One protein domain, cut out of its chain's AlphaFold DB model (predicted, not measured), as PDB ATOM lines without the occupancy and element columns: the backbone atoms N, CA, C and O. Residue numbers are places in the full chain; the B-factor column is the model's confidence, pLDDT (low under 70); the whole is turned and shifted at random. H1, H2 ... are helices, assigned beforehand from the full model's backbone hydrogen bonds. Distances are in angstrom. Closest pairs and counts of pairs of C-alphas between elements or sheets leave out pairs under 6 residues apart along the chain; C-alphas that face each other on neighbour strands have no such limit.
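Overview. This is residues 439 to 558 of the 806 residues of a protein of Aspergillus bertholletiae (UniProt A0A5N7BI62). Picture two lobes of helices joined along the longest axis: in one, H1 and H2 pack on H4 with H3 beside it; in the other, H5 and H8 pack on H7, with H6 at the last residues of H8. The lobes join where parts of H4 and H7 meet, running opposite ways, and a long loop, residues 506 to 518, lies at the outside of the second lobe. The printed part has 120 residues with eight named helices, H1 to H8 in order, and no named strand; its class is all helix. It is compact, with a radius of gyration of the C-alphas of 14.3 A, and its spans are 40 by 29 by 22 A.

Along the chain. Find C-alpha 478 at (38.266, -14.448, 34.774), where H4, residues 478 to 491, begins; it is 19.7 A long and ends at C-alpha 491, (50.027, -26.106, 45.498). Before it look for H1, residues 442 to 448, 11.2 A long, H2, residues 459 to 465, and H3, residues 468 to 473. After it come H5, residues 501 to 505, H6, residues 519 to 523, and H7, residues 525 to 536, 16.2 A long. H8, residues 544 to 557, is 19.7 A long and ends at C-alpha 557, (40.217, -22.812, 66.928).

Arrangement. Start at the hub, H4, which touches five helices. H1 touches it at a steep tilt of 63 degrees; the closest C-alphas, of Phe 447 and Met 483, are 4.4 A apart. H2 touches residues 487 to 491 of H4 alone, at a shallow tilt of 26 degrees; the closest C-alphas are those of Thr 462 and Cys 491, 7.3 A. H3 and H4 form a helical hairpin and only just touch, with 3 pairs of C-alphas within 8 A; the closest are Gly 471 and Trp 484, 6.8 A. H5 and H4 also only just touch, with 3 such pairs, closest at Asn 502 and Thr 490, 6.7 A. Look next at H7, which touches H4 at a shallow tilt of 12 degrees, opposite ways, closest at the C-alphas of Lys 530 and Glu 489, 6.8 A. H5 touches H7, with the C-alphas of Cys 501 and Cys 526 closest at 5.0 A. H8 touches H7 at a steep tilt of 46 degrees, closest at the C-alphas of Leu 550 and Leu 531, 5.8 A. H6 touches residues 553 to 557 of H8 alone, the C-alphas of Tyr 523 and Cys 557 being closest at 6.0 A. H4 and H8 are apart. In H2 to H8 every O i to N i+4 pair is within hydrogen-bond range; in H1 0 of 3 are, against 4 of 4 O i to N i+3 pairs.

Size, cuts and confidence. The two C-alphas farthest apart, of Lys 439 and Leu 516, are 41.2 A apart. The printed part has no cut. The link from H5 to H6 is long, with 13 residues. The mean pLDDT of the printed part is 89.6; look at residues 475 to 478 for values under 70.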
ATOM      1  N   LYS A 439      52.755 -21.121  30.716       86.38
ATOM      2  CA  LYS A 439      53.838 -22.096  30.907       86.38
ATOM      3  C   LYS A 439      53.498 -23.082  32.029       86.38
ATOM      4  O   LYS A 439      54.264 -23.262  32.969       86.38
ATOM      5  N   CYS A 440      52.331 -23.709  31.925       86.94
ATOM      6  CA  CYS A 440      51.815 -24.676  32.891       86.94
ATOM      7  C   CYS A 440      51.656 -26.070  32.280       86.94
ATOM      8  O   CYS A 440      51.493 -26.219  31.066       86.94
ATOM      9  N   ASP A 441      51.604 -27.083  33.146       89.06
ATOM     10  CA  ASP A 441      51.051 -28.389  32.792       89.06
ATOM     11  C   ASP A 441      49.573 -28.259  32.372       89.06
ATOM     12  O   ASP A 441      48.816 -27.462  32.937       89.06
ATOM     13  N   LEU A 442      49.138 -29.066  31.399       87.75
ATOM     14  CA  LEU A 442      47.775 -29.023  30.856       87.75
ATOM     15  C   LEU A 442      46.686 -29.314  31.900       87.75
ATOM     16  O   LEU A 442      45.546 -28.891  31.712       87.75
ATOM     17  N   ASN A 443      47.001 -29.992  33.009       86.69
ATOM     18  CA  ASN A 443      46.032 -30.216  34.086       86.69
ATOM     19  C   ASN A 443      45.528 -28.905  34.704       86.69
ATOM     20  O   ASN A 443      44.381 -28.849  35.141       86.69
ATOM     21  N   VAL A 444      46.325 -27.831  34.667       89.31
ATOM     22  CA  VAL A 444      45.916 -26.509  35.170       89.31
ATOM     23  C   VAL A 444      44.733 -25.941  34.384       89.31
ATOM     24  O   VAL A 444      43.923 -25.206  34.942       89.31
ATOM     25  N   PHE A 445      44.550 -26.344  33.124       86.38
ATOM     26  CA  PHE A 445      43.392 -25.938  32.327       86.38
ATOM     27  C   PHE A 445      42.055 -26.387  32.950       86.38
ATOM     28  O   PHE A 445      41.031 -25.722  32.785       86.38
ATOM     29  N   GLN A 446      42.051 -27.479  33.725       84.81
ATOM     30  CA  GLN A 446      40.865 -27.963  34.445       84.81
ATOM     31  C   GLN A 446      40.454 -27.045  35.606       84.81
ATOM     32  O   GLN A 446      39.338 -27.156  36.108       84.81
ATOM     33  N   PHE A 447      41.326 -26.124  36.023       89.31
ATOM     34  CA  PHE A 447      41.055 -25.140  37.073       89.31
ATOM     35  C   PHE A 447      40.334 -23.889  36.542       89.31
ATOM     36  O   PHE A 447      40.144 -22.914  37.262       89.31
ATOM     37  N   SER A 448      39.936 -23.890  35.266       85.19
ATOM     38  CA  SER A 448      39.211 -22.786  34.622       85.19
ATOM     39  C   SER A 448      37.800 -22.567  35.178       85.19
ATOM     40  O   SER A 448      37.291 -21.444  35.126       85.19
ATOM     41  N   GLU A 449      37.176 -23.607  35.735       82.44
ATOM     42  CA  GLU A 449      35.888 -23.515  36.420       82.44
ATOM     43  C   GLU A 449      36.085 -23.341  37.934       82.44
ATOM     44  O   GLU A 449      36.848 -24.101  38.533       82.44
ATOM     45  N   PRO A 450      35.373 -22.404  38.593       79.94
ATOM     46  CA  PRO A 450      35.460 -22.250  40.040       79.94
ATOM     47  C   PRO A 450      34.984 -23.515  40.768       79.94
ATOM     48  O   PRO A 450      33.784 -23.785  40.857       79.94
ATOM     49  N   ALA A 451      35.917 -24.272  41.342       85.75
ATOM     50  CA  ALA A 451      35.643 -25.429  42.190       85.75
ATOM     51  C   ALA A 451      36.728 -25.591  43.270       85.75
ATOM     52  O   ALA A 451      37.785 -24.976  43.199       85.75
ATOM     53  N   TYR A 452      36.454 -26.422  44.285       86.88
ATOM     54  CA  TYR A 452      37.508 -26.961  45.155       86.88
ATOM     55  C   TYR A 452      38.030 -28.250  44.513       86.88
ATOM     56  O   TYR A 452      37.270 -29.221  44.424       86.88
ATOM     57  N   HIS A 453      39.286 -28.269  44.067       87.75
ATOM     58  CA  HIS A 453      39.816 -29.352  43.221       87.75
ATOM     59  C   HIS A 453      40.349 -30.544  44.027       87.75
ATOM     60  O   HIS A 453      40.316 -31.681  43.557       87.75
ATOM     61  N   GLY A 454      40.756 -30.321  45.280       88.44
ATOM     62  CA  GLY A 454      41.242 -31.388  46.154       88.44
ATOM     63  C   GLY A 454      42.608 -31.947  45.736       88.44
ATOM     64  O   GLY A 454      43.465 -31.229  45.233       88.44
ATOM     65  N   THR A 455      42.857 -33.220  46.053       90.25
ATOM     66  CA  THR A 455      44.138 -33.892  45.771       90.25
ATOM     67  C   THR A 455      44.174 -34.442  44.344       90.25
ATOM     68  O   THR A 455      43.180 -34.992  43.869       90.25
ATOM     69  N   LEU A 456      45.342 -34.369  43.697       90.31
ATOM     70  CA  LEU A 456      45.612 -35.049  42.424       90.31
ATOM     71  C   LEU A 456      46.007 -36.528  42.610       90.31
ATOM     72  O   LEU A 456      46.145 -37.264  41.635       90.31
ATOM     73  N   GLY A 457      46.195 -36.978  43.854       88.19
ATOM     74  CA  GLY A 457      46.508 -38.363  44.209       88.19
ATOM     75  C   GLY A 457      47.903 -38.844  43.792       88.19
ATOM     76  O   GLY A 457      48.180 -40.040  43.904       88.19
ATOM     77  N   ASN A 458      48.767 -37.952  43.297       90.25
ATOM     78  CA  ASN A 458      50.114 -38.271  42.834       90.25
ATOM     79  C   ASN A 458      51.057 -37.073  43.014       90.25
ATOM     80  O   ASN A 458      50.986 -36.118  42.245       90.25
ATOM     81  N   ASP A 459      51.978 -37.164  43.971       87.75
ATOM     82  CA  ASP A 459      52.943 -36.108  44.300       87.75
ATOM     83  C   ASP A 459      53.786 -35.670  43.097       87.75
ATOM     84  O   ASP A 459      54.040 -34.485  42.945       87.75
ATOM     85  N   THR A 460      54.164 -36.586  42.197       88.94
ATOM     86  CA  THR A 460      54.927 -36.233  40.986       88.94
ATOM     87  C   THR A 460      54.099 -35.379  40.029       88.94
ATOM     88  O   THR A 460      54.617 -34.441  39.431       88.94
ATOM     89  N   LEU A 461      52.804 -35.681  39.891       88.62
ATOM     90  CA  LEU A 461      51.890 -34.851  39.107       88.62
ATOM     91  C   LEU A 461      51.652 -33.502  39.791       88.62
ATOM     92  O   LEU A 461      51.654 -32.472  39.123       88.62
ATOM     93  N   THR A 462      51.492 -33.497  41.114       91.12
ATOM     94  CA  THR A 462      51.326 -32.265  41.888       91.12
ATOM     95  C   THR A 462      52.571 -31.382  41.810       91.12
ATOM     96  O   THR A 462      52.433 -30.184  41.607       91.12
ATOM     97  N   ASP A 463      53.782 -31.940  41.878       89.12
ATOM     98  CA  ASP A 463      55.030 -31.187  41.707       89.12
ATOM     99  C   ASP A 463      55.113 -30.548  40.305       89.12
ATOM    100  O   ASP A 463      55.526 -29.397  40.196       89.12
ATOM    101  N   MET A 464      54.656 -31.239  39.248       86.88
ATOM    102  CA  MET A 464      54.575 -30.671  37.891       86.88
ATOM    103  C   MET A 464      53.544 -29.536  37.794       86.88
ATOM    104  O   MET A 464      53.847 -28.464  37.279       86.88
ATOM    105  N   VAL A 465      52.335 -29.733  38.323       88.81
ATOM    106  CA  VAL A 465      51.294 -28.689  38.353       88.81
ATOM    107  C   VAL A 465      51.760 -27.468  39.149       88.81
ATOM    108  O   VAL A 465      51.471 -26.335  38.775       88.81
ATOM    109  N   CYS A 466      52.512 -27.693  40.222       90.50
ATOM    110  CA  CYS A 466      52.969 -26.673  41.158       90.50
ATOM    111  C   CYS A 466      54.342 -26.091  40.842       90.50
ATOM    112  O   CYS A 466      54.940 -25.442  41.706       90.50
ATOM    113  N   ASP A 467      54.835 -26.295  39.622       87.31
ATOM    114  CA  ASP A 467      56.042 -25.636  39.156       87.31
ATOM    115  C   ASP A 467      55.880 -24.111  39.226       87.31
ATOM    116  O   ASP A 467      54.829 -23.543  38.911       87.31
ATOM    117  N   GLN A 468      56.937 -23.433  39.663       80.44
ATOM    118  CA  GLN A 468      56.905 -21.991  39.880       80.44
ATOM    119  C   GLN A 468      56.635 -21.215  38.582       80.44
ATOM    120  O   GLN A 468      55.912 -20.217  38.611       80.44
ATOM    121  N   SER A 469      57.156 -21.690  37.444       77.50
ATOM    122  CA  SER A 469      56.950 -21.042  36.142       77.50
ATOM    123  C   SER A 469      55.480 -21.041  35.719       77.50
ATOM    124  O   SER A 469      55.035 -20.108  35.049       77.50
ATOM    125  N   CYS A 470      54.706 -22.027  36.185       84.31
ATOM    126  CA  CYS A 470      53.272 -22.064  35.962       84.31
ATOM    127  C   CYS A 470      52.575 -20.903  36.680       84.31
ATOM    128  O   CYS A 470      51.924 -20.089  36.024       84.31
ATOM    129  N   GLY A 471      52.775 -20.767  37.996       77.31
ATOM    130  CA  GLY A 471      52.162 -19.701  38.794       77.31
ATOM    131  C   GLY A 471      52.500 -18.288  38.302       77.31
ATOM    132  O   GLY A 471      51.645 -17.405  38.352       77.31
ATOM    133  N   GLU A 472      53.712 -18.083  37.776       77.31
ATOM    134  CA  GLU A 472      54.158 -16.811  37.184       77.31
ATOM    135  C   GLU A 472      53.499 -16.498  35.828       77.31
ATOM    136  O   GLU A 472      53.408 -15.334  35.444       77.31
ATOM    137  N   SER A 473      53.035 -17.522  35.105       79.44
ATOM    138  CA  SER A 473      52.447 -17.385  33.766       79.44
ATOM    139  C   SER A 473      50.917 -17.264  33.748       79.44
ATOM    140  O   SER A 473      50.334 -16.979  32.701       79.44
ATOM    141  N   LEU A 474      50.246 -17.477  34.885       82.06
ATOM    142  CA  LEU A 474      48.786 -17.414  34.976       82.06
ATOM    143  C   LEU A 474      48.294 -15.956  35.016       82.06
ATOM    144  O   LEU A 474      48.601 -15.193  35.931       82.06
ATOM    145  N   ALA A 475      47.522 -15.576  33.992       64.69
ATOM    146  CA  ALA A 475      47.046 -14.212  33.748       64.69
ATOM    147  C   ALA A 475      45.799 -13.815  34.569       64.69
ATOM    148  O   ALA A 475      45.044 -14.652  35.055       64.69
ATOM    149  N   THR A 476      45.516 -12.511  34.642       59.28
ATOM    150  CA  THR A 476      44.408 -11.894  35.406       59.28
ATOM    151  C   THR A 476      43.074 -11.795  34.642       59.28
ATOM    152  O   THR A 476      42.304 -10.854  34.833       59.28
ATOM    153  N   THR A 477      42.766 -12.745  33.757       64.00
ATOM    154  CA  THR A 477      41.409 -12.858  33.175       64.00
ATOM    155  C   THR A 477      40.468 -13.568  34.149       64.00
ATOM    156  O   THR A 477      40.938 -14.115  35.135       64.00
ATOM    157  N   ILE A 478      39.148 -13.629  33.909       64.06
ATOM    158  CA  ILE A 478      38.266 -14.448  34.774       64.06
ATOM    159  C   ILE A 478      38.699 -15.921  34.747       64.06
ATOM    160  O   ILE A 478      38.853 -16.535  35.795       64.06
ATOM    161  N   ILE A 479      38.978 -16.466  33.559       75.12
ATOM    162  CA  ILE A 479      39.443 -17.852  33.395       75.12
ATOM    163  C   ILE A 479      40.845 -18.031  33.993       75.12
ATOM    164  O   ILE A 479      41.085 -18.983  34.728       75.12
ATOM    165  N   GLY A 480      41.765 -17.105  33.720       80.50
ATOM    166  CA  GLY A 480      43.122 -17.122  34.269       80.50
ATOM    167  C   GLY A 480      43.150 -16.966  35.789       80.50
ATOM    168  O   GLY A 480      43.893 -17.671  36.460       80.50
ATOM    169  N   GLY A 481      42.275 -16.128  36.341       83.31
ATOM    170  CA  GLY A 481      42.082 -15.929  37.772       83.31
ATOM    171  C   GLY A 481      41.490 -17.160  38.454       83.31
ATOM    172  O   GLY A 481      41.952 -17.520  39.537       83.31
ATOM    173  N   ASN A 482      40.540 -17.849  37.810       86.62
ATOM    174  CA  ASN A 482      40.038 -19.147  38.278       86.62
ATOM    175  C   ASN A 482      41.171 -20.176  38.303       86.62
ATOM    176  O   ASN A 482      41.414 -20.791  39.341       86.62
ATOM    177  N   MET A 483      41.934 -20.278  37.208       89.88
ATOM    178  CA  MET A 483      43.069 -21.196  37.127       89.88
ATOM    179  C   MET A 483      44.135 -20.884  38.175       89.88
ATOM    180  O   MET A 483      44.640 -21.799  38.817       89.88
ATOM    181  N   TRP A 484      44.443 -19.606  38.402       89.44
ATOM    182  CA  TRP A 484      45.370 -19.171  39.445       89.44
ATOM    183  C   TRP A 484      44.860 -19.524  40.843       89.44
ATOM    184  O   TRP A 484      45.627 -20.017  41.667       89.44
ATOM    185  N   ALA A 485      43.569 -19.319  41.120       89.75
ATOM    186  CA  ALA A 485      42.976 -19.676  42.403       89.75
ATOM    187  C   ALA A 485      43.008 -21.194  42.639       89.75
ATOM    188  O   ALA A 485      43.419 -21.622  43.719       89.75
ATOM    189  N   GLY A 486      42.647 -21.999  41.636       91.00
ATOM    190  CA  GLY A 486      42.720 -23.461  41.705       91.00
ATOM    191  C   GLY A 486      44.155 -23.985  41.808       91.00
ATOM    192  O   GLY A 486      44.425 -24.896  42.590       91.00
ATOM    193  N   TRP A 487      45.103 -23.362  41.101       92.25
ATOM    194  CA  TRP A 487      46.534 -23.657  41.211       92.25
ATOM    195  C   TRP A 487      47.055 -23.365  42.622       92.25
ATOM    196  O   TRP A 487      47.625 -24.242  43.266       92.25
ATOM    197  N   ASN A 488      46.784 -22.171  43.155       91.31
ATOM    198  CA  ASN A 488      47.216 -21.772  44.495       91.31
ATOM    199  C   ASN A 488      46.611 -22.688  45.581       91.31
ATOM    200  O   ASN A 488      47.308 -23.132  46.494       91.31
ATOM    201  N   GLU A 489      45.334 -23.055  45.426       90.88
ATOM    202  CA  GLU A 489      44.652 -24.036  46.279       90.88
ATOM    203  C   GLU A 489      45.238 -25.448  46.148       90.88
ATOM    204  O   GLU A 489      45.187 -26.230  47.092       90.88
ATOM    205  N   THR A 490      45.818 -25.816  45.010       92.12
ATOM    206  CA  THR A 490      46.419 -27.145  44.827       92.12
ATOM    207  C   THR A 490      47.835 -27.214  45.403       92.12
ATOM    208  O   THR A 490      48.242 -28.248  45.937       92.12
ATOM    209  N   CYS A 491      48.572 -26.103  45.360       92.94
ATOM    210  CA  CYS A 491      50.027 -26.106  45.498       92.94
ATOM    211  C   CYS A 491      50.587 -25.756  46.875       92.94
ATOM    212  O   CYS A 491      51.801 -25.816  47.086       92.94
ATOM    213  N   TYR A 492      49.732 -25.440  47.844       93.50
ATOM    214  CA  TYR A 492      50.176 -25.120  49.195       93.50
ATOM    215  C   TYR A 492      50.549 -26.376  50.008       93.50
ATOM    216  O   TYR A 492      49.852 -27.396  50.015       93.50
ATOM    217  N   LYS A 493      51.679 -26.289  50.716       94.88
ATOM    218  CA  LYS A 493      52.254 -27.369  51.532       94.88
ATOM    219  C   LYS A 493      52.144 -27.042  53.021       94.88
ATOM    220  O   LYS A 493      52.175 -25.877  53.417       94.88
ATOM    221  N   ASP A 494      52.038 -28.071  53.854       94.81
ATOM    222  CA  ASP A 494      52.172 -27.925  55.302       94.81
ATOM    223  C   ASP A 494      53.631 -27.580  55.650       94.81
ATOM    224  O   ASP A 494      54.526 -28.376  55.351       94.81
ATOM    225  N   PRO A 495      53.914 -26.435  56.297       93.62
ATOM    226  CA  PRO A 495      55.280 -26.001  56.578       93.62
ATOM    227  C   PRO A 495      56.042 -26.935  57.526       93.62
ATOM    228  O   PRO A 495      57.267 -26.860  57.583       93.62
ATOM    229  N   GLN A 496      55.351 -27.789  58.291       93.25
ATOM    230  CA  GLN A 496      56.004 -28.714  59.220       93.25
ATOM    231  C   GLN A 496      56.446 -30.011  58.542       93.25
ATOM    232  O   GLN A 496      57.534 -30.513  58.822       93.25
ATOM    233  N   THR A 497      55.597 -30.567  57.678       93.06
ATOM    234  CA  THR A 497      55.824 -31.881  57.059       93.06
ATOM    235  C   THR A 497      56.326 -31.796  55.620       93.06
ATOM    236  O   THR A 497      56.868 -32.775  55.113       93.06
ATOM    237  N   GLY A 498      56.144 -30.654  54.949       92.12
ATOM    238  CA  GLY A 498      56.425 -30.477  53.525       92.12
ATOM    239  C   GLY A 498      55.436 -31.195  52.597       92.12
ATOM    240  O   GLY A 498      55.626 -31.160  51.384       92.12
ATOM    241  N   GLN A 499      54.395 -31.841  53.134       93.81
ATOM    242  CA  GLN A 499      53.379 -32.537  52.341       93.81
ATOM    243  C   GLN A 499      52.360 -31.554  51.763       93.81
ATOM    244  O   GLN A 499      52.030 -30.544  52.394       93.81
ATOM    245  N   TYR A 500      51.822 -31.868  50.584       95.56
ATOM    246  CA  TYR A 500      50.732 -31.094  50.001       95.56
ATOM    247  C   TYR A 500      49.492 -31.159  50.882       95.56
ATOM    248  O   TYR A 500      49.054 -32.219  51.340       95.56
ATOM    249  N   CYS A 501      48.900 -29.995  51.120       96.19
ATOM    250  CA  CYS A 501      47.812 -29.900  52.073       96.19
ATOM    251  C   CYS A 501      46.540 -30.611  51.610       96.19
ATOM    252  O   CYS A 501      45.817 -31.152  52.448       96.19
ATOM    253  N   ASN A 502      46.284 -30.686  50.303       94.88
ATOM    254  CA  ASN A 502      45.159 -31.460  49.785       94.88
ATOM    255  C   ASN A 502      45.339 -32.974  50.000       94.88
ATOM    256  O   ASN A 502      44.348 -33.660  50.249       94.88
ATOM    257  N   ASP A 503      46.571 -33.487  50.028       94.31
ATOM    258  CA  ASP A 503      46.841 -34.898  50.344       94.31
ATOM    259  C   ASP A 503      46.618 -35.194  51.827       94.31
ATOM    260  O   ASP A 503      46.095 -36.255  52.179       94.31
ATOM    261  N   ILE A 504      46.954 -34.243  52.703       94.75
ATOM    262  CA  ILE A 504      46.639 -34.314  54.135       94.75
ATOM    263  C   ILE A 504      45.117 -34.300  54.337       94.75
ATOM    264  O   ILE A 504      44.576 -35.195  54.985       94.75
ATOM    265  N   ILE A 505      44.418 -33.327  53.743       94.38
ATOM    266  CA  ILE A 505      42.960 -33.163  53.877       94.38
ATOM    267  C   ILE A 505      42.206 -34.366  53.298       94.38
ATOM    268  O   ILE A 505      41.182 -34.762  53.847       94.38
ATOM    269  N   SER A 506      42.707 -34.991  52.227       93.62
ATOM    270  CA  SER A 506      42.071 -36.172  51.621       93.62
ATOM    271  C   SER A 506      41.931 -37.362  52.583       93.62
ATOM    272  O   SER A 506      41.061 -38.212  52.391       93.62
ATOM    273  N   LYS A 507      42.763 -37.404  53.633       93.81
ATOM    274  CA  LYS A 507      42.786 -38.454  54.661       93.81
ATOM    275  C   LYS A 507      41.912 -38.126  55.872       93.81
ATOM    276  O   LYS A 507      41.824 -38.950  56.779       93.81
ATOM    277  N   PHE A 508      41.298 -36.942  55.910       95.06
ATOM    278  CA  PHE A 508      40.466 -36.515  57.031       95.06
ATOM    279  C   PHE A 508      39.191 -37.345  57.138       95.06
ATOM    280  O   PHE A 508      38.665 -37.892  56.163       95.06
ATOM    281  N   THR A 509      38.662 -37.405  58.352       94.56
ATOM    282  CA  THR A 509      37.438 -38.118  58.668       94.56
ATOM    283  C   THR A 509      36.269 -37.499  57.905       94.56
ATOM    284  O   THR A 509      35.926 -36.325  58.066       94.56
ATOM    285  N   ARG A 510      35.606 -38.300  57.065       90.44
ATOM    286  CA  ARG A 510      34.467 -37.833  56.267       90.44
ATOM    287  C   ARG A 510      33.254 -37.583  57.166       90.44
ATOM    288  O   ARG A 510      32.585 -38.520  57.598       90.44
ATOM    289  N   VAL A 511      32.949 -36.313  57.408       89.50
ATOM    290  CA  VAL A 511      31.830 -35.867  58.250       89.50
ATOM    291  C   VAL A 511      30.762 -35.137  57.438       89.50
ATOM    292  O   VAL A 511      31.048 -34.538  56.406       89.50
ATOM    293  N   ALA A 512      29.510 -35.175  57.905       85.00
ATOM    294  CA  ALA A 512      28.391 -34.530  57.211       85.00
ATOM    295  C   ALA A 512      28.391 -32.994  57.340       85.00
ATOM    296  O   ALA A 512      27.815 -32.315  56.492       85.00
ATOM    297  N   ARG A 513      28.981 -32.453  58.415       89.00
ATOM    298  CA  ARG A 513      29.108 -31.013  58.697       89.00
ATOM    299  C   ARG A 513      30.368 -30.745  59.524       89.00
ATOM    300  O   ARG A 513      30.814 -31.632  60.254       89.00
ATOM    301  N   VAL A 514      30.916 -29.533  59.426       92.38
ATOM    302  CA  VAL A 514      32.193 -29.133  60.049       92.38
ATOM    303  C   VAL A 514      32.200 -29.275  61.577       92.38
ATOM    304  O   VAL A 514      33.239 -29.541  62.170       92.38
ATOM    305  N   GLU A 515      31.045 -29.178  62.237       93.00
ATOM    306  CA  GLU A 515      30.928 -29.281  63.696       93.00
ATOM    307  C   GLU A 515      31.265 -30.669  64.240       93.00
ATOM    308  O   GLU A 515      31.555 -30.789  65.435       93.00
ATOM    309  N   LEU A 516      31.184 -31.691  63.385       93.88
ATOM    310  CA  LEU A 516      31.464 -33.089  63.706       93.88
ATOM    311  C   LEU A 516      32.919 -33.477  63.406       93.88
ATOM    312  O   LEU A 516      33.307 -34.606  63.694       93.88
ATOM    313  N   MET A 517      33.703 -32.572  62.815       95.25
ATOM    314  CA  MET A 517      35.096 -32.831  62.461       95.25
ATOM    315  C   MET A 517      35.945 -33.049  63.727       95.25
ATOM    316  O   MET A 517      35.800 -32.287  64.693       95.25
ATOM    317  N   PRO A 518      36.838 -34.058  63.739       96.50
ATOM    318  CA  PRO A 518      37.838 -34.223  64.786       96.50
ATOM    319  C   PRO A 518      38.622 -32.933  65.047       96.50
ATOM    320  O   PRO A 518      38.899 -32.139  64.146       96.50
ATOM    321  N   LYS A 519      38.953 -32.696  66.319       93.56
ATOM    322  CA  LYS A 519      39.540 -31.427  66.768       93.56
ATOM    323  C   LYS A 519      40.911 -31.174  66.136       93.56
ATOM    324  O   LYS A 519      41.207 -30.048  65.766       93.56
ATOM    325  N   ASP A 520      41.729 -32.209  66.021       93.69
ATOM    326  CA  ASP A 520      43.047 -32.204  65.391       93.69
ATOM    327  C   ASP A 520      42.983 -31.897  63.888       93.69
ATOM    328  O   ASP A 520      43.719 -31.032  63.414       93.69
ATOM    329  N   GLU A 521      42.043 -32.507  63.163       95.50
ATOM    330  CA  GLU A 521      41.796 -32.219  61.742       95.50
ATOM    331  C   GLU A 521      41.303 -30.779  61.531       95.50
ATOM    332  O   GLU A 521      41.848 -30.039  60.707       95.50
ATOM    333  N   MET A 522      40.334 -30.334  62.339       94.31
ATOM    334  CA  MET A 522      39.800 -28.969  62.282       94.31
ATOM    335  C   MET A 522      40.875 -27.915  62.597       94.31
ATOM    336  O   MET A 522      40.868 -26.826  62.024       94.31
ATOM    337  N   TYR A 523      41.795 -28.223  63.517       93.88
ATOM    338  CA  TYR A 523      42.841 -27.302  63.973       93.88
ATOM    339  C   TYR A 523      44.083 -27.313  63.074       93.88
ATOM    340  O   TYR A 523      44.963 -26.457  63.255       93.88
ATOM    341  N   SER A 524      44.150 -28.249  62.122       95.31
ATOM    342  CA  SER A 524      45.263 -28.413  61.191       95.31
ATOM    343  C   SER A 524      45.574 -27.123  60.432       95.31
ATOM    344  O   SER A 524      44.689 -26.322  60.117       95.31
ATOM    345  N   TYR A 525      46.856 -26.915  60.117       95.31
ATOM    346  CA  TYR A 525      47.282 -25.813  59.255       95.31
ATOM    347  C   TYR A 525      46.561 -25.873  57.902       95.31
ATOM    348  O   TYR A 525      45.944 -24.896  57.488       95.31
ATOM    349  N   CYS A 526      46.552 -27.048  57.268       95.81
ATOM    350  CA  CYS A 526      46.019 -27.229  55.924       95.81
ATOM    351  C   CYS A 526      44.545 -26.847  55.771       95.81
ATOM    352  O   CYS A 526      44.191 -26.191  54.791       95.81
ATOM    353  N   TYR A 527      43.687 -27.218  56.728       95.31
ATOM    354  CA  TYR A 527      42.256 -26.924  56.634       95.31
ATOM    355  C   TYR A 527      41.934 -25.454  56.918       95.31
ATOM    356  O   TYR A 527      41.098 -24.866  56.233       95.31
ATOM    357  N   LYS A 528      42.632 -24.831  57.877       94.31
ATOM    358  CA  LYS A 528      42.486 -23.391  58.143       94.31
ATOM    359  C   LYS A 528      42.943 -22.566  56.943       94.31
ATOM    360  O   LYS A 528      42.176 -21.740  56.451       94.31
ATOM    361  N   THR A 529      44.145 -22.846  56.439       94.56
ATOM    362  CA  THR A 529      44.736 -22.132  55.301       94.56
ATOM    363  C   THR A 529      43.882 -22.283  54.047       94.56
ATOM    364  O   THR A 529      43.644 -21.282  53.381       94.56
ATOM    365  N   LYS A 530      43.323 -23.477  53.775       94.12
ATOM    366  CA  LYS A 530      42.354 -23.694  52.684       94.12
ATOM    367  C   LYS A 530      41.225 -22.669  52.716       94.12
ATOM    368  O   LYS A 530      40.982 -21.963  51.745       94.12
ATOM    369  N   LEU A 531      40.503 -22.614  53.835       95.12
ATOM    370  CA  LEU A 531      39.293 -21.803  53.941       95.12
ATOM    371  C   LEU A 531      39.609 -20.302  53.860       95.12
ATOM    372  O   LEU A 531      38.847 -19.558  53.249       95.12
ATOM    373  N   GLN A 532      40.740 -19.874  54.429       94.50
ATOM    374  CA  GLN A 532      41.221 -18.493  54.324       94.50
ATOM    375  C   GLN A 532      41.648 -18.140  52.895       94.50
ATOM    376  O   GLN A 532      41.327 -17.060  52.407       94.50
ATOM    377  N   MET A 533      42.329 -19.057  52.207       93.12
ATOM    378  CA  MET A 533      42.761 -18.870  50.825       93.12
ATOM    379  C   MET A 533      41.563 -18.755  49.880       93.12
ATOM    380  O   MET A 533      41.497 -17.799  49.107       93.12
ATOM    381  N   MET A 534      40.578 -19.651  50.008       92.50
ATOM    382  CA  MET A 534      39.320 -19.548  49.262       92.50
ATOM    383  C   MET A 534      38.649 -18.190  49.529       92.50
ATOM    384  O   MET A 534      38.295 -17.481  48.593       92.50
ATOM    385  N   GLN A 535      38.552 -17.759  50.789       94.12
ATOM    386  CA  GLN A 535      37.939 -16.469  51.124       94.12
ATOM    387  C   GLN A 535      38.687 -15.264  50.529       94.12
ATOM    388  O   GLN A 535      38.062 -14.258  50.204       94.12
ATOM    389  N   SER A 536      40.008 -15.356  50.365       91.62
ATOM    390  CA  SER A 536      40.829 -14.239  49.883       91.62
ATOM    391  C   SER A 536      40.685 -13.926  48.388       91.62
ATOM    392  O   SER A 536      41.123 -12.858  47.962       91.62
ATOM    393  N   SER A 537      40.081 -14.818  47.594       89.19
ATOM    394  CA  SER A 537      40.023 -14.689  46.134       89.19
ATOM    395  C   SER A 537      38.584 -14.657  45.600       89.19
ATOM    396  O   SER A 537      37.828 -15.591  45.877       89.19
ATOM    397  N   PRO A 538      38.207 -13.657  44.772       87.94
ATOM    398  CA  PRO A 538      36.913 -13.630  44.083       87.94
ATOM    399  C   PRO A 538      36.785 -14.677  42.967       87.94
ATOM    400  O   PRO A 538      35.690 -14.890  42.455       87.94
ATOM    401  N   TYR A 539      37.888 -15.336  42.606       87.12
ATOM    402  CA  TYR A 539      37.925 -16.405  41.606       87.12
ATOM    403  C   TYR A 539      37.744 -17.807  42.207       87.12
ATOM    404  O   TYR A 539      37.658 -18.793  41.483       87.12
ATOM    405  N   SER A 540      37.726 -17.925  43.539       88.44
ATOM    406  CA  SER A 540      37.568 -19.219  44.201       88.44
ATOM    407  C   SER A 540      36.097 -19.640  44.290       88.44
ATOM    408  O   SER A 540      35.172 -18.835  44.180       88.44
ATOM    409  N   TYR A 541      35.865 -20.912  44.615       89.19
ATOM    410  CA  TYR A 541      34.529 -21.442  44.898       89.19
ATOM    411  C   TYR A 541      34.039 -21.154  46.338       89.19
ATOM    412  O   TYR A 541      33.377 -21.982  46.974       89.19
ATOM    413  N   TYR A 542      34.387 -19.995  46.909       92.50
ATOM    414  CA  TYR A 542      33.983 -19.624  48.267       92.50
ATOM    415  C   TYR A 542      32.510 -19.201  48.326       92.50
ATOM    416  O   TYR A 542      32.122 -18.110  47.920       92.50
ATOM    417  N   ASN A 543      31.668 -20.083  48.862       90.25
ATOM    418  CA  ASN A 543      30.220 -19.898  48.958       90.25
ATOM    419  C   ASN A 543      29.737 -19.959  50.420       90.25
ATOM    420  O   ASN A 543      30.525 -20.129  51.350       90.25
ATOM    421  N   LYS A 544      28.417 -19.885  50.635       92.94
ATOM    422  CA  LYS A 544      27.800 -19.911  51.977       92.94
ATOM    423  C   LYS A 544      28.195 -21.125  52.830       92.94
ATOM    424  O   LYS A 544      28.239 -21.016  54.051       92.94
ATOM    425  N   ILE A 545      28.492 -22.271  52.213       91.06
ATOM    426  CA  ILE A 545      28.940 -23.472  52.934       91.06
ATOM    427  C   ILE A 545      30.362 -23.260  53.465       91.06
ATOM    428  O   ILE A 545      30.631 -23.520  54.636       91.06
ATOM    429  N   PHE A 546      31.274 -22.759  52.630       93.69
ATOM    430  CA  PHE A 546      32.653 -22.486  53.043       93.69
ATOM    431  C   PHE A 546      32.765 -21.299  54.002       93.69
ATOM    432  O   PHE A 546      33.606 -21.333  54.899       93.69
ATOM    433  N   GLN A 547      31.874 -20.313  53.879       96.00
ATOM    434  CA  GLN A 547      31.702 -19.243  54.859       96.00
ATOM    435  C   GLN A 547      31.355 -19.794  56.242       96.00
ATOM    436  O   GLN A 547      32.106 -19.574  57.192       96.00
ATOM    437  N   HIS A 548      30.291 -20.597  56.337       95.88
ATOM    438  CA  HIS A 548      29.894 -21.253  57.587       95.88
ATOM    439  C   HIS A 548      31.024 -22.111  58.178       95.88
ATOM    440  O   HIS A 548      31.266 -22.108  59.390       95.88
ATOM    441  N   ASN A 549      31.758 -22.825  57.319       95.38
ATOM    442  CA  ASN A 549      32.911 -23.614  57.741       95.38
ATOM    443  C   ASN A 549      34.022 -22.735  58.327       95.38
ATOM    444  O   ASN A 549      34.522 -23.052  59.404       95.38
ATOM    445  N   LEU A 550      34.393 -21.634  57.664       96.25
ATOM    446  CA  LEU A 550      35.448 -20.737  58.140       96.25
ATOM    447  C   LEU A 550      35.065 -20.062  59.461       96.25
ATOM    448  O   LEU A 550      35.888 -20.013  60.369       96.25
ATOM    449  N   GLU A 551      33.817 -19.617  59.603       96.62
ATOM    450  CA  GLU A 551      33.297 -19.020  60.842       96.62
ATOM    451  C   GLU A 551      33.344 -20.008  62.010       96.62
ATOM    452  O   GLU A 551      33.830 -19.684  63.099       96.62
ATOM    453  N   THR A 552      32.912 -21.248  61.774       95.25
ATOM    454  CA  THR A 552      32.931 -22.302  62.796       95.25
ATOM    455  C   THR A 552      34.358 -22.651  63.215       95.25
ATOM    456  O   THR A 552      34.648 -22.793  64.408       95.25
ATOM    457  N   VAL A 553      35.263 -22.777  62.243       95.50
ATOM    458  CA  VAL A 553      36.676 -23.090  62.471       95.50
ATOM    459  C   VAL A 553      37.359 -21.941  63.215       95.50
ATOM    460  O   VAL A 553      38.022 -22.197  64.217       95.50
ATOM    461  N   ALA A 554      37.140 -20.688  62.812       94.56
ATOM    462  CA  ALA A 554      37.661 -19.500  63.489       94.56
ATOM    463  C   ALA A 554      37.222 -19.445  64.962       94.56
ATOM    464  O   ALA A 554      38.062 -19.339  65.862       94.56
ATOM    465  N   ALA A 555      35.924 -19.637  65.221       94.50
ATOM    466  CA  ALA A 555      35.362 -19.624  66.569       94.50
ATOM    467  C   ALA A 555      35.903 -20.758  67.457       94.50
ATOM    468  O   ALA A 555      36.229 -20.532  68.622       94.50
ATOM    469  N   ARG A 556      36.022 -21.985  66.930       94.06
ATOM    470  CA  ARG A 556      36.464 -23.150  67.719       94.06
ATOM    471  C   ARG A 556      37.977 -23.258  67.867       94.06
ATOM    472  O   ARG A 556      38.427 -23.824  68.861       94.06
ATOM    473  N   CYS A 557      38.751 -22.785  66.894       92.25
ATOM    474  CA  CYS A 557      40.217 -22.812  66.928       92.25
ATOM    475  C   CYS A 557      40.813 -21.572  67.609       92.25
ATOM    476  O   CYS A 557      41.994 -21.592  67.946       92.25
ATOM    477  N   GLY A 558      40.025 -20.508  67.797       91.19
ATOM    478  CA  GLY A 558      40.448 -19.291  68.488       91.19
ATOM    479  C   GLY A 558      41.319 -18.364  67.639       91.19
ATOM    480  O   GLY A 558      42.342 -17.889  68.124       91.19
TER     481      GLY A 558